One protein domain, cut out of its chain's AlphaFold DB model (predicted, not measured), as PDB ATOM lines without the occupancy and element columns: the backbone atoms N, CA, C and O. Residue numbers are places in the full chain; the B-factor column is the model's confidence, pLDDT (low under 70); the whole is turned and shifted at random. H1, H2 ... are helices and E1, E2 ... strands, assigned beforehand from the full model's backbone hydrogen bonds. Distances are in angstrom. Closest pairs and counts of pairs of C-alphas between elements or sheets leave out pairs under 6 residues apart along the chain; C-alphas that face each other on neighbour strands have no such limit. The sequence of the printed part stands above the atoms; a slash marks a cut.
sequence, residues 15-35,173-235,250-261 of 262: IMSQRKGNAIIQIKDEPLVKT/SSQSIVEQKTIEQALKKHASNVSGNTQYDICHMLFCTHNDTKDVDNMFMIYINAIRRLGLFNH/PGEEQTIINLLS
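This is residues 15 to 35, 173 to 235 and 250 to 261 of the 262 residues of an uncharacterized protein of Lentibacillus halodurans (UniProt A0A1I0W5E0). A four-stranded sheet has two helices packed over one face while the other face is bare: H1 covers the half with E1 and E2, H2 the half with E4 and E3, in two layers. The printed part has 96 residues with two named helices and four named strands, in the order E1 E2 H1 E3 H2 E4; the sheet runs E1 E2 E4 E3, antiparallel throughout. The class is mixed, helices and strands; the whole is compact, with a radius of gyration of the C-alphas of 13.0 A and spans of 36 by 26 by 23 A.

E1, residues 15 to 19, an edge strand, forms a hairpin with E2, residues 22 to 27; N 17 and O 24 are 2.9 A apart, within hydrogen-bond range. E4, residues 254 to 260, is antiparallel to E2, with N 25 and O 257 at 2.8 A, and to edge strand E3, residues 202 to 209, with N 206 and O 256 at 2.8 A. H1, residues 174 to 191, is on the sheet at a height of 11.4 A, its local plane only just fixed by 6 C-alphas; the closest C-alphas of E1 and H1 are Met 16 and His 190, 6.9 A. H2, residues 216 to 229, is on the same face at a height of 9.4 A, slantwise to E4 at 53 degrees on the local plane; the closest C-alphas of E3 and H2 are Met 205 and Phe 220, 7.1 A. H1 touches H2 with residues 180 to 187 alone, at a steep tilt of 51 degrees, the same way; their closest C-alphas are Glu 184 and Ala 226, 5.0 A. O i to N i+4 pairs are within range in 13 of 14 for H1 and 6 of 10 for H2.

E1 begins at C-alpha 15 (110.649, 121.503, 146.608) and is 13.8 A long; E2 is 16.7 A. H1 is 25.5 A, E3 22.8 A and H2 20.5 A. E4, 19.6 A, ends at C-alpha 260 (126.037, 115.377, 143.314).

The C-alphas farthest apart, Lys 20 and Ser 173, are 38.7 A apart. Residues 36 to 172 and 236 to 249 are not printed; the C-alpha gaps are 6.5 A and 34.3 A. Of the links printed whole, none is long. Residues 192 to 197 have pLDDT under 70.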
ATOM      1  N   ILE A  15     109.885 121.305 145.378       91.75
ATOM      2  CA  ILE A  15     110.649 121.503 146.608       91.75
ATOM      3  C   ILE A  15     112.117 121.272 146.279       91.75
ATOM      4  O   ILE A  15     112.481 120.221 145.755       91.75
ATOM      5  N   MET A  16     112.976 122.233 146.605       88.75
ATOM      6  CA  MET A  16     114.413 122.119 146.387       88.75
ATOM      7  C   MET A  16     115.161 122.322 147.698       88.75
ATOM      8  O   MET A  16     114.878 123.251 148.450       88.75
ATOM      9  N   SER A  17     116.116 121.439 147.963       88.88
ATOM     10  CA  SER A  17     117.006 121.517 149.116       88.88
ATOM     11  C   SER A  17     118.445 121.336 148.654       88.88
ATOM     12  O   SER A  17     118.730 120.462 147.835       88.88
ATOM     13  N   GLN A  18     119.347 122.165 149.168       85.44
ATOM     14  CA  GLN A  18     120.763 122.123 148.825       85.44
ATOM     15  C   GLN A  18     121.595 121.983 150.096       85.44
ATOM     16  O   GLN A  18     121.337 122.631 151.111       85.44
ATOM     17  N   ARG A  19     122.602 121.115 150.039       82.62
ATOM     18  CA  ARG A  19     123.655 120.956 151.044       82.62
ATOM     19  C   ARG A  19     125.007 120.994 150.328       82.62
ATOM     20  O   ARG A  19     125.069 120.930 149.103       82.62
ATOM     21  N   LYS A  20     126.109 121.122 151.071       81.06
ATOM     22  CA  LYS A  20     127.456 121.177 150.478       81.06
ATOM     23  C   LYS A  20     127.688 119.957 149.568       81.06
ATOM     24  O   LYS A  20     127.696 118.833 150.055       81.06
ATOM     25  N   GLY A  21     127.840 120.205 148.266       83.88
ATOM     26  CA  GLY A  21     128.085 119.189 147.236       83.88
ATOM     27  C   GLY A  21     126.882 118.337 146.802       83.88
ATOM     28  O   GLY A  21     127.059 117.378 146.056       83.88
ATOM     29  N   ASN A  22     125.659 118.660 147.241       90.75
ATOM     30  CA  ASN A  22     124.448 117.925 146.867       90.75
ATOM     31  C   ASN A  22     123.232 118.860 146.730       90.75
ATOM     32  O   ASN A  22     122.972 119.673 147.619       90.75
ATOM     33  N   ALA A  23     122.445 118.697 145.665       91.56
ATOM     34  CA  ALA A  23     121.084 119.223 145.590       91.56
ATOM     35  C   ALA A  23     120.049 118.111 145.377       91.56
ATOM     36  O   ALA A  23     120.176 117.279 144.481       91.56
ATOM     37  N   ILE A  24     118.960 118.175 146.146       93.88
ATOM     38  CA  ILE A  24     117.784 117.320 145.987       93.88
ATOM     39  C   ILE A  24     116.608 118.190 145.552       93.88
ATOM     40  O   ILE A  24     116.229 119.131 146.253       93.88
ATOM     41  N   ILE A  25     116.011 117.842 144.416       94.25
ATOM     42  CA  ILE A  25     114.817 118.474 143.855       94.25
ATOM     43  C   ILE A  25     113.691 117.444 143.861       94.25
ATOM     44  O   ILE A  25     113.857 116.338 143.356       94.25
ATOM     45  N   GLN A  26     112.543 117.800 144.418       95.56
ATOM     46  CA  GLN A  26     111.337 116.981 144.422       95.56
ATOM     47  C   GLN A  26     110.244 117.706 143.647       95.56
ATOM     48  O   GLN A  26     109.958 118.866 143.931       95.56
ATOM     49  N   ILE A  27     109.627 117.020 142.695       95.12
ATOM     50  CA  ILE A  27     108.489 117.504 141.914       95.12
ATOM     51  C   ILE A  27     107.299 116.633 142.312       95.12
ATOM     52  O   ILE A  27     107.319 115.430 142.052       95.12
ATOM     53  N   LYS A  28     106.317 117.217 143.004       93.56
ATOM     54  CA  LYS A  28     105.170 116.531 143.630       93.56
ATOM     55  C   LYS A  28     103.993 116.386 142.666       93.56
ATOM     56  O   LYS A  28     102.863 116.710 143.008       93.56
ATOM     57  N   ASP A  29     104.303 115.921 141.467       91.44
ATOM     58  CA  ASP A  29     103.345 115.638 140.410       91.44
ATOM     59  C   ASP A  29     103.724 114.326 139.731       91.44
ATOM     60  O   ASP A  29     104.872 113.865 139.810       91.44
ATOM     61  N   GLU A  30     102.763 113.744 139.018       91.12
ATOM     62  CA  GLU A  30     102.999 112.531 138.253       91.12
ATOM     63  C   GLU A  30     104.154 112.719 137.247       91.12
ATOM     64  O   GLU A  30     104.157 113.688 136.478       91.12
ATOM     65  N   PRO A  31     105.129 111.786 137.200       92.19
ATOM     66  CA  PRO A  31     106.195 111.820 136.212       92.19
ATOM     67  C   PRO A  31     105.674 111.905 134.772       92.19
ATOM     68  O   PRO A  31     104.885 111.065 134.318       92.19
ATOM     69  N   LEU A  32     106.155 112.907 134.039       91.25
ATOM     70  CA  LEU A  32     105.852 113.118 132.624       91.25
ATOM     71  C   LEU A  32     106.800 112.293 131.745       91.25
ATOM     72  O   LEU A  32     107.938 112.020 132.126       91.25
ATOM     73  N   VAL A  33     106.349 111.915 130.546       87.69
ATOM     74  CA  VAL A  33     107.092 111.048 129.613       87.69
ATOM     75  C   VAL A  33     107.275 111.758 128.278       87.69
ATOM     76  O   VAL A  33     106.314 112.309 127.747       87.69
ATOM     77  N   LYS A  34     108.484 111.724 127.691       85.44
ATOM     78  CA  LYS A  34     108.703 112.276 126.344       85.44
ATOM     79  C   LYS A  34     107.874 111.490 125.328       85.44
ATOM     80  O   LYS A  34     108.174 110.334 125.032       85.44
ATOM     81  N   THR A  35     106.876 112.144 124.746       82.88
ATOM     82  CA  THR A  35     106.093 111.581 123.643       82.88
ATOM     83  C   THR A  35     106.912 111.612 122.359       82.88
ATOM     84  O   THR A  35     107.564 112.611 122.038       82.88
ATOM     85  N   SER A 173     105.389 116.556 119.208       78.75
ATOM     86  CA  SER A 173     104.136 116.573 119.960       78.75
ATOM     87  C   SER A 173     103.986 117.915 120.685       78.75
ATOM     88  O   SER A 173     104.807 118.256 121.542       78.75
ATOM     89  N   SER A 174     102.929 118.669 120.363       79.12
ATOM     90  CA  SER A 174     102.604 119.944 121.021       79.12
ATOM     91  C   SER A 174     102.493 119.774 122.538       79.12
ATOM     92  O   SER A 174     103.037 120.584 123.289       79.12
ATOM     93  N   GLN A 175     101.890 118.668 122.981       82.62
ATOM     94  CA  GLN A 175     101.798 118.290 124.387       82.62
ATOM     95  C   GLN A 175     103.182 118.146 125.034       82.62
ATOM     96  O   GLN A 175     103.427 118.737 126.083       82.62
ATOM     97  N   SER A 176     104.110 117.430 124.391       81.81
ATOM     98  CA  SER A 176     105.457 117.218 124.940       81.81
ATOM     99  C   SER A 176     106.246 118.528 125.063       81.81
ATOM    100  O   SER A 176     106.965 118.717 126.044       81.81
ATOM    101  N   ILE A 177     106.084 119.459 124.115       82.06
ATOM    102  CA  ILE A 177     106.712 120.788 124.187       82.06
ATOM    103  C   ILE A 177     106.159 121.583 125.373       82.06
ATOM    104  O   ILE A 177     106.927 122.219 126.100       82.06
ATOM    105  N   VAL A 178     104.835 121.573 125.556       85.38
ATOM    106  CA  VAL A 178     104.179 122.266 126.673       85.38
ATOM    107  C   VAL A 178     104.658 121.685 127.997       85.38
ATOM    108  O   VAL A 178     105.109 122.435 128.854       85.38
ATOM    109  N   GLU A 179     104.653 120.362 128.137       86.00
ATOM    110  CA  GLU A 179     105.111 119.658 129.338       86.00
ATOM    111  C   GLU A 179     106.559 119.979 129.695       86.00
ATOM    112  O   GLU A 179     106.850 120.325 130.840       86.00
ATOM    113  N   GLN A 180     107.458 119.954 128.710       85.56
ATOM    114  CA  GLN A 180     108.851 120.319 128.929       85.56
ATOM    115  C   GLN A 180     108.981 121.773 129.412       85.56
ATOM    116  O   GLN A 180     109.687 122.042 130.386       85.56
ATOM    117  N   LYS A 181     108.273 122.716 128.777       87.00
ATOM    118  CA  LYS A 181     108.272 124.126 129.200       87.00
ATOM    119  C   LYS A 181     107.693 124.305 130.602       87.00
ATOM    120  O   LYS A 181     108.221 125.108 131.363       87.00
ATOM    121  N   THR A 182     106.651 123.558 130.953       88.94
ATOM    122  CA  THR A 182     106.029 123.585 132.281       88.94
ATOM    123  C   THR A 182     107.012 123.138 133.365       88.94
ATOM    124  O   THR A 182     107.161 123.841 134.364       88.94
ATOM    125  N   ILE A 183     107.739 122.032 133.156       89.62
ATOM    126  CA  ILE A 183     108.789 121.581 134.086       89.62
ATOM    127  C   ILE A 183     109.909 122.624 134.187       89.62
ATOM    128  O   ILE A 183     110.321 122.986 135.286       89.62
ATOM    129  N   GLU A 184     110.377 123.157 133.057       89.00
ATOM    130  CA  GLU A 184     111.422 124.187 133.039       89.00
ATOM    131  C   GLU A 184     111.013 125.450 133.801       89.00
ATOM    132  O   GLU A 184     111.808 125.985 134.572       89.00
ATOM    133  N   GLN A 185     109.784 125.931 133.613       88.31
ATOM    134  CA  GLN A 185     109.259 127.103 134.314       88.31
ATOM    135  C   GLN A 185     109.106 126.851 135.815       88.31
ATOM    136  O   GLN A 185     109.505 127.702 136.613       88.31
ATOM    137  N   ALA A 186     108.579 125.685 136.197       88.19
ATOM    138  CA  ALA A 186     108.454 125.300 137.596       88.19
ATOM    139  C   ALA A 186     109.827 125.260 138.271       88.19
ATOM    140  O   ALA A 186     110.029 125.893 139.301       88.19
ATOM    141  N   LEU A 187     110.816 124.622 137.645       88.38
ATOM    142  CA  LEU A 187     112.165 124.572 138.197       88.38
ATOM    143  C   LEU A 187     112.835 125.956 138.240       88.38
ATOM    144  O   LEU A 187     113.450 126.292 139.249       88.38
ATOM    145  N   LYS A 188     112.683 126.795 137.201       86.62
ATOM    146  CA  LYS A 188     113.249 128.161 137.164       86.62
ATOM    147  C   LYS A 188     112.782 129.021 138.335       86.62
ATOM    148  O   LYS A 188     113.595 129.736 138.912       86.62
ATOM    149  N   LYS A 189     111.500 128.928 138.705       83.06
ATOM    150  CA  LYS A 189     110.924 129.680 139.832       83.06
ATOM    151  C   LYS A 189     111.597 129.349 141.173       83.06
ATOM    152  O   LYS A 189     111.640 130.201 142.051       83.06
ATOM    153  N   HIS A 190     112.111 128.130 141.327       78.06
ATOM    154  CA  HIS A 190     112.763 127.669 142.556       78.06
ATOM    155  C   HIS A 190     114.297 127.716 142.479       78.06
ATOM    156  O   HIS A 190     114.957 127.818 143.513       78.06
ATOM    157  N   ALA A 191     114.868 127.704 141.271       71.81
ATOM    158  CA  ALA A 191     116.307 127.775 141.039       71.81
ATOM    159  C   ALA A 191     116.922 129.124 141.447       71.81
ATOM    160  O   ALA A 191     118.089 129.162 141.820       71.81
ATOM    161  N   SER A 192     116.152 130.219 141.460       65.88
ATOM    162  CA  SER A 192     116.626 131.527 141.946       65.88
ATOM    163  C   SER A 192     117.071 131.512 143.413       65.88
ATOM    164  O   SER A 192     117.858 132.360 143.820       65.88
ATOM    165  N   ASN A 193     116.600 130.538 144.199       59.78
ATOM    166  CA  ASN A 193     116.963 130.370 145.608       59.78
ATOM    167  C   ASN A 193     118.228 129.511 145.800       59.78
ATOM    168  O   ASN A 193     118.726 129.378 146.914       59.78
ATOM    169  N   VAL A 194     118.743 128.921 144.720       61.69
ATOM    170  CA  VAL A 194     119.953 128.093 144.686       61.69
ATOM    171  C   VAL A 194     121.115 129.034 144.400       61.69
ATOM    172  O   VAL A 194     121.597 129.163 143.276       61.69
ATOM    173  N   SER A 195     121.508 129.800 145.413       48.34
ATOM    174  CA  SER A 195     122.596 130.766 145.297       48.34
ATOM    175  C   SER A 195     123.932 130.035 145.135       48.34
ATOM    176  O   SER A 195     124.485 129.505 146.099       48.34
ATOM    177  N   GLY A 196     124.463 130.022 143.915       57.94
ATOM    178  CA  GLY A 196     125.835 129.622 143.619       57.94
ATOM    179  C   GLY A 196     125.948 128.958 142.255       57.94
ATOM    180  O   GLY A 196     125.113 128.133 141.904       57.94
ATOM    181  N   ASN A 197     127.015 129.266 141.513       64.25
ATOM    182  CA  ASN A 197     127.398 128.626 140.243       64.25
ATOM    183  C   ASN A 197     127.798 127.140 140.420       64.25
ATOM    184  O   ASN A 197     128.763 126.671 139.823       64.25
ATOM    185  N   THR A 198     127.113 126.403 141.295       73.69
ATOM    186  CA  THR A 198     127.421 125.008 141.599       73.69
ATOM    187  C   THR A 198     126.888 124.150 140.466       73.69
ATOM    188  O   THR A 198     125.678 123.975 140.323       73.69
ATOM    189  N   GLN A 199     127.807 123.635 139.660       86.25
ATOM    190  CA  GLN A 199     127.528 122.597 138.680       86.25
ATOM    191  C   GLN A 199     127.771 121.237 139.329       86.25
ATOM    192  O   GLN A 199     128.732 121.062 140.077       86.25
ATOM    193  N   TYR A 200     126.876 120.295 139.064       91.38
ATOM    194  CA  TYR A 200     126.963 118.927 139.558       91.38
ATOM    195  C   TYR A 200     127.459 117.996 138.448       91.38
ATOM    196  O   TYR A 200     127.134 118.191 137.275       91.38
ATOM    197  N   ASP A 201     128.212 116.966 138.829       92.25
ATOM    198  CA  ASP A 201     128.852 116.022 137.902       92.25
ATOM    199  C   ASP A 201     128.044 114.730 137.739       92.25
ATOM    200  O   ASP A 201     128.229 113.988 136.772       92.25
ATOM    201  N   ILE A 202     127.139 114.453 138.685       95.25
ATOM    202  CA  ILE A 202     126.302 113.251 138.708       95.25
ATOM    203  C   ILE A 202     124.830 113.645 138.853       95.25
ATOM    204  O   ILE A 202     124.486 114.473 139.697       95.25
ATOM    205  N   CYS A 203     123.951 113.019 138.064       96.19
ATOM    206  CA  CYS A 203     122.504 113.235 138.124       96.19
ATOM    207  C   CYS A 203     121.724 111.919 138.213       96.19
ATOM    208  O   CYS A 203     121.688 111.129 137.270       96.19
ATOM    209  N   HIS A 204     121.062 111.691 139.343       97.38
ATOM    210  CA  HIS A 204     120.231 110.520 139.607       97.38
ATOM    211  C   HIS A 204     118.758 110.928 139.711       97.38
ATOM    212  O   HIS A 204     118.424 111.817 140.489       97.38
ATOM    213  N   MET A 205     117.868 110.275 138.967       97.94
ATOM    214  CA  MET A 205     116.435 110.579 138.958       97.94
ATOM    215  C   MET A 205     115.605 109.360 139.335       97.94
ATOM    216  O   MET A 205     115.661 108.333 138.664       97.94
ATOM    217  N   LEU A 206     114.820 109.485 140.397       97.62
ATOM    218  CA  LEU A 206     113.833 108.505 140.823       97.62
ATOM    219  C   LEU A 206     112.432 108.983 140.431       97.62
ATOM    220  O   LEU A 206     111.992 110.053 140.841       97.62
ATOM    221  N   PHE A 207     111.732 108.156 139.667       97.25
ATOM    222  CA  PHE A 207     110.360 108.344 139.227       97.25
ATOM    223  C   PHE A 207     109.450 107.403 140.015       97.25
ATOM    224  O   PHE A 207     109.510 106.182 139.860       97.25
ATOM    225  N   CYS A 208     108.610 107.982 140.864       96.50
ATOM    226  CA  CYS A 208     107.554 107.291 141.587       96.50
ATOM    227  C   CYS A 208     106.259 107.437 140.780       96.50
ATOM    228  O   CYS A 208     105.745 108.546 140.649       96.50
ATOM    229  N   THR A 209     105.751 106.346 140.205       94.44
ATOM    230  CA  THR A 209     104.543 106.357 139.363       94.44
ATOM    231  C   THR A 209     103.715 105.097 139.585       94.44
ATOM    232  O   THR A 209     104.267 104.025 139.817       94.44
ATOM    233  N   HIS A 210     102.391 105.213 139.501       91.88
ATOM    234  CA  HIS A 210     101.487 104.060 139.486       91.88
ATOM    235  C   HIS A 210     101.393 103.406 138.091       91.88
ATOM    236  O   HIS A 210     100.826 102.324 137.951       91.88
ATOM    237  N   ASN A 211     101.909 104.070 137.049       89.94
ATOM    238  CA  ASN A 211     101.780 103.646 135.661       89.94
ATOM    239  C   ASN A 211     103.039 102.912 135.174       89.94
ATOM    240  O   ASN A 211     104.001 103.517 134.691       89.94
ATOM    241  N   ASP A 212     102.991 101.583 135.222       84.00
ATOM    242  CA  ASP A 212     104.113 100.721 134.833       84.00
ATOM    243  C   ASP A 212     104.421 100.743 133.328       84.00
ATOM    244  O   ASP A 212     105.508 100.331 132.915       84.00
ATOM    245  N   THR A 213     103.505 101.271 132.504       85.75
ATOM    246  CA  THR A 213     103.682 101.375 131.046       85.75
ATOM    247  C   THR A 213     104.631 102.500 130.629       85.75
ATOM    248  O   THR A 213     105.007 102.573 129.460       85.75
ATOM    249  N   LYS A 214     105.025 103.371 131.567       87.38
ATOM    250  CA  LYS A 214     105.948 104.477 131.312       87.38
ATOM    251  C   LYS A 214     107.396 103.988 131.249       87.38
ATOM    252  O   LYS A 214     107.900 103.345 132.181       87.38
ATOM    253  N   ASP A 215     108.076 104.347 130.162       86.69
ATOM    254  CA  ASP A 215     109.495 104.050 129.962       86.69
ATOM    255  C   ASP A 215     110.356 105.035 130.762       86.69
ATOM    256  O   ASP A 215     110.177 106.257 130.691       86.69
ATOM    257  N   VAL A 216     111.303 104.503 131.533       90.94
ATOM    258  CA  VAL A 216     112.135 105.302 132.442       90.94
ATOM    259  C   VAL A 216     113.086 106.243 131.700       90.94
ATOM    260  O   VAL A 216     113.322 107.367 132.142       90.94
ATOM    261  N   ASP A 217     113.574 105.831 130.532       89.56
ATOM    262  CA  ASP A 217     114.448 106.639 129.690       89.56
ATOM    263  C   ASP A 217     113.688 107.824 129.069       89.56
ATOM    264  O   ASP A 217     114.182 108.950 129.075       89.56
ATOM    265  N   ASN A 218     112.450 107.617 128.611       89.38
ATOM    266  CA  ASN A 218     111.607 108.684 128.074       89.38
ATOM    267  C   ASN A 218     111.164 109.674 129.162       89.38
ATOM    268  O   ASN A 218     111.073 110.868 128.869       89.38
ATOM    269  N   MET A 219     110.932 109.219 130.402       92.38
ATOM    270  CA  MET A 219     110.763 110.124 131.550       92.38
ATOM    271  C   MET A 219     112.031 110.951 131.759       92.38
ATOM    272  O   MET A 219     111.989 112.180 131.708       92.38
ATOM    273  N   PHE A 220     113.186 110.294 131.880       93.88
ATOM    274  CA  PHE A 220     114.474 110.949 132.107       93.88
ATOM    275  C   PHE A 220     114.790 112.056 131.092       93.88
ATOM    276  O   PHE A 220     115.226 113.142 131.483       93.88
ATOM    277  N   MET A 221     114.509 111.830 129.803       91.12
ATOM    278  CA  MET A 221     114.762 112.810 128.739       91.12
ATOM    279  C   MET A 221     114.014 114.141 128.917       91.12
ATOM    280  O   MET A 221     114.521 115.172 128.466       91.12
ATOM    281  N   ILE A 222     112.834 114.157 129.551       90.25
ATOM    282  CA  ILE A 222     112.120 115.414 129.842       90.25
ATOM    283  C   ILE A 222     112.872 116.211 130.907       90.25
ATOM    284  O   ILE A 222     113.161 117.395 130.718       90.25
ATOM    285  N   TYR A 223     113.214 115.564 132.020       93.69
ATOM    286  CA  TYR A 223     113.741 116.252 133.196       93.69
ATOM    287  C   TYR A 223     115.209 116.654 133.032       93.69
ATOM    288  O   TYR A 223     115.573 117.770 133.399       93.69
ATOM    289  N   ILE A 224     116.059 115.808 132.437       93.00
ATOM    290  CA  ILE A 224     117.501 116.093 132.311       93.00
ATOM    291  C   ILE A 224     117.765 117.373 131.510       93.00
ATOM    292  O   ILE A 224     118.612 118.182 131.883       93.00
ATOM    293  N   ASN A 225     116.986 117.609 130.452       88.75
ATOM    294  CA  ASN A 225     117.098 118.814 129.633       88.75
ATOM    295  C   ASN A 225     116.709 120.071 130.413       88.75
ATOM    296  O   ASN A 225     117.376 121.099 130.288       88.75
ATOM    297  N   ALA A 226     115.671 119.978 131.247       89.69
ATOM    298  CA  ALA A 226     115.257 121.080 132.099       89.69
ATOM    299  C   ALA A 226     116.346 121.430 133.125       89.69
ATOM    300  O   ALA A 226     116.700 122.597 133.261       89.69
ATOM    301  N   ILE A 227     116.957 120.424 133.762       90.81
ATOM    302  CA  ILE A 227     118.069 120.617 134.707       90.81
ATOM    303  C   ILE A 227     119.287 121.265 134.029       90.81
ATOM    304  O   ILE A 227     119.868 122.199 134.585       90.81
ATOM    305  N   ARG A 228     119.652 120.839 132.812       88.88
ATOM    306  CA  ARG A 228     120.762 121.459 132.064       88.88
ATOM    307  C   ARG A 228     120.490 122.911 131.691       88.88
ATOM    308  O   ARG A 228     121.381 123.745 131.802       88.88
ATOM    309  N   ARG A 229     119.258 123.241 131.291       87.25
ATOM    310  CA  ARG A 229     118.860 124.624 130.960       87.25
ATOM    311  C   ARG A 229     118.891 125.571 132.161       87.25
ATOM    312  O   ARG A 229     118.961 126.779 131.960       87.25
ATOM    313  N   LEU A 230     118.841 125.042 133.382       86.25
ATOM    314  CA  LEU A 230     119.061 125.812 134.612       86.25
ATOM    315  C   LEU A 230     120.544 126.003 134.949       86.25
ATOM    316  O   LEU A 230     120.853 126.714 135.896       86.25
ATOM    317  N   GLY A 231     121.454 125.346 134.226       86.94
ATOM    318  CA  GLY A 231     122.888 125.382 134.507       86.94
ATOM    319  C   GLY A 231     123.322 124.544 135.714       86.94
ATOM    320  O   GLY A 231     124.483 124.626 136.098       86.94
ATOM    321  N   LEU A 232     122.432 123.729 136.299       88.00
ATOM    322  CA  LEU A 232     122.753 122.882 137.459       88.00
ATOM    323  C   LEU A 232     123.569 121.642 137.072       88.00
ATOM    324  O   LEU A 232     124.343 121.122 137.867       88.00
ATOM    325  N   PHE A 233     123.388 121.148 135.851       89.00
ATOM    326  CA  PHE A 233     124.074 119.969 135.336       89.00
ATOM    327  C   PHE A 233     124.642 120.293 133.963       89.00
ATOM    328  O   PHE A 233     123.941 120.866 133.128       89.00
ATOM    329  N   ASN A 234     125.893 119.926 133.710       84.50
ATOM    330  CA  ASN A 234     126.552 120.215 132.443       84.50
ATOM    331  C   ASN A 234     127.083 118.928 131.812       84.50
ATOM    332  O   ASN A 234     127.641 118.072 132.486       84.50
ATOM    333  N   HIS A 235     126.913 118.794 130.498       81.31
ATOM    334  CA  HIS A 235     127.492 117.688 129.741       81.31
ATOM    335  C   HIS A 235     129.025 117.649 129.839       81.31
ATOM    336  O   HIS A 235     129.593 116.566 129.901       81.31
ATOM    337  N   PRO A 250      98.292 105.927 143.622       92.25
ATOM    338  CA  PRO A 250      97.663 107.134 143.102       92.25
ATOM    339  C   PRO A 250      97.639 108.259 144.147       92.25
ATOM    340  O   PRO A 250      97.174 108.044 145.268       92.25
ATOM    341  N   GLY A 251      98.144 109.438 143.790       89.62
ATOM    342  CA  GLY A 251      98.299 110.601 144.673       89.62
ATOM    343  C   GLY A 251      99.646 110.691 145.409       89.62
ATOM    344  O   GLY A 251      99.921 111.712 146.038       89.62
ATOM    345  N   GLU A 252     100.490 109.657 145.342       93.06
ATOM    346  CA  GLU A 252     101.842 109.630 145.931       93.06
ATOM    347  C   GLU A 252     102.953 109.743 144.867       93.06
ATOM    348  O   GLU A 252     104.139 109.521 145.148       93.06
ATOM    349  N   GLU A 253     102.592 110.059 143.623       95.44
ATOM    350  CA  GLU A 253     103.532 110.175 142.516       95.44
ATOM    351  C   GLU A 253     104.434 111.397 142.663       95.44
ATOM    352  O   GLU A 253     104.040 112.466 143.127       95.44
ATOM    353  N   GLN A 254     105.687 111.221 142.261       96.44
ATOM    354  CA  GLN A 254     106.677 112.285 142.325       96.44
ATOM    355  C   GLN A 254     107.906 111.945 141.496       96.44
ATOM    356  O   GLN A 254     108.224 110.782 141.243       96.44
ATOM    357  N   THR A 255     108.657 112.982 141.149       97.19
ATOM    358  CA  THR A 255     110.021 112.852 140.636       97.19
ATOM    359  C   THR A 255     111.001 113.398 141.666       97.19
ATOM    360  O   THR A 255     110.853 114.529 142.122       97.19
ATOM    361  N   ILE A 256     112.013 112.609 142.023       97.12
ATOM    362  CA  ILE A 256     113.105 113.013 142.912       97.12
ATOM    363  C   ILE A 256     114.395 113.039 142.098       97.12
ATOM    364  O   ILE A 256     114.836 112.013 141.588       97.12
ATOM    365  N   ILE A 257     115.011 114.208 141.990       96.62
ATOM    366  CA  ILE A 257     116.268 114.433 141.280       96.62
ATOM    367  C   ILE A 257     117.342 114.710 142.326       96.62
ATOM    368  O   ILE A 257     117.226 115.651 143.106       96.62
ATOM    369  N   ASN A 258     118.379 113.885 142.337       95.94
ATOM    370  CA  ASN A 258     119.545 114.013 143.195       95.94
ATOM    371  C   ASN A 258     120.754 114.387 142.330       95.94
ATOM    372  O   ASN A 258     121.096 113.671 141.385       95.94
ATOM    373  N   LEU A 259     121.369 115.519 142.638       94.44
ATOM    374  CA  LEU A 259     122.520 116.077 141.945       94.44
ATOM    375  C   LEU A 259     123.709 116.077 142.901       94.44
ATOM    376  O   LEU A 259     123.586 116.567 144.022       94.44
ATOM    377  N   LEU A 260     124.849 115.538 142.470       93.19
ATOM    378  CA  LEU A 260     126.037 115.377 143.314       93.19
ATOM    379  C   LEU A 260     127.264 115.980 142.627       93.19
ATOM    380  O   LEU A 260     127.461 115.790 141.424       93.19
ATOM    381  N   SER A 261     128.074 116.714 143.388       89.12
ATOM    382  CA  SER A 261     129.398 117.157 142.954       89.12
ATOM    383  C   SER A 261     130.421 116.104 143.355       89.12
ATOM    384  O   SER A 261     130.264 115.465 144.401       89.12
TER     385      SER A 261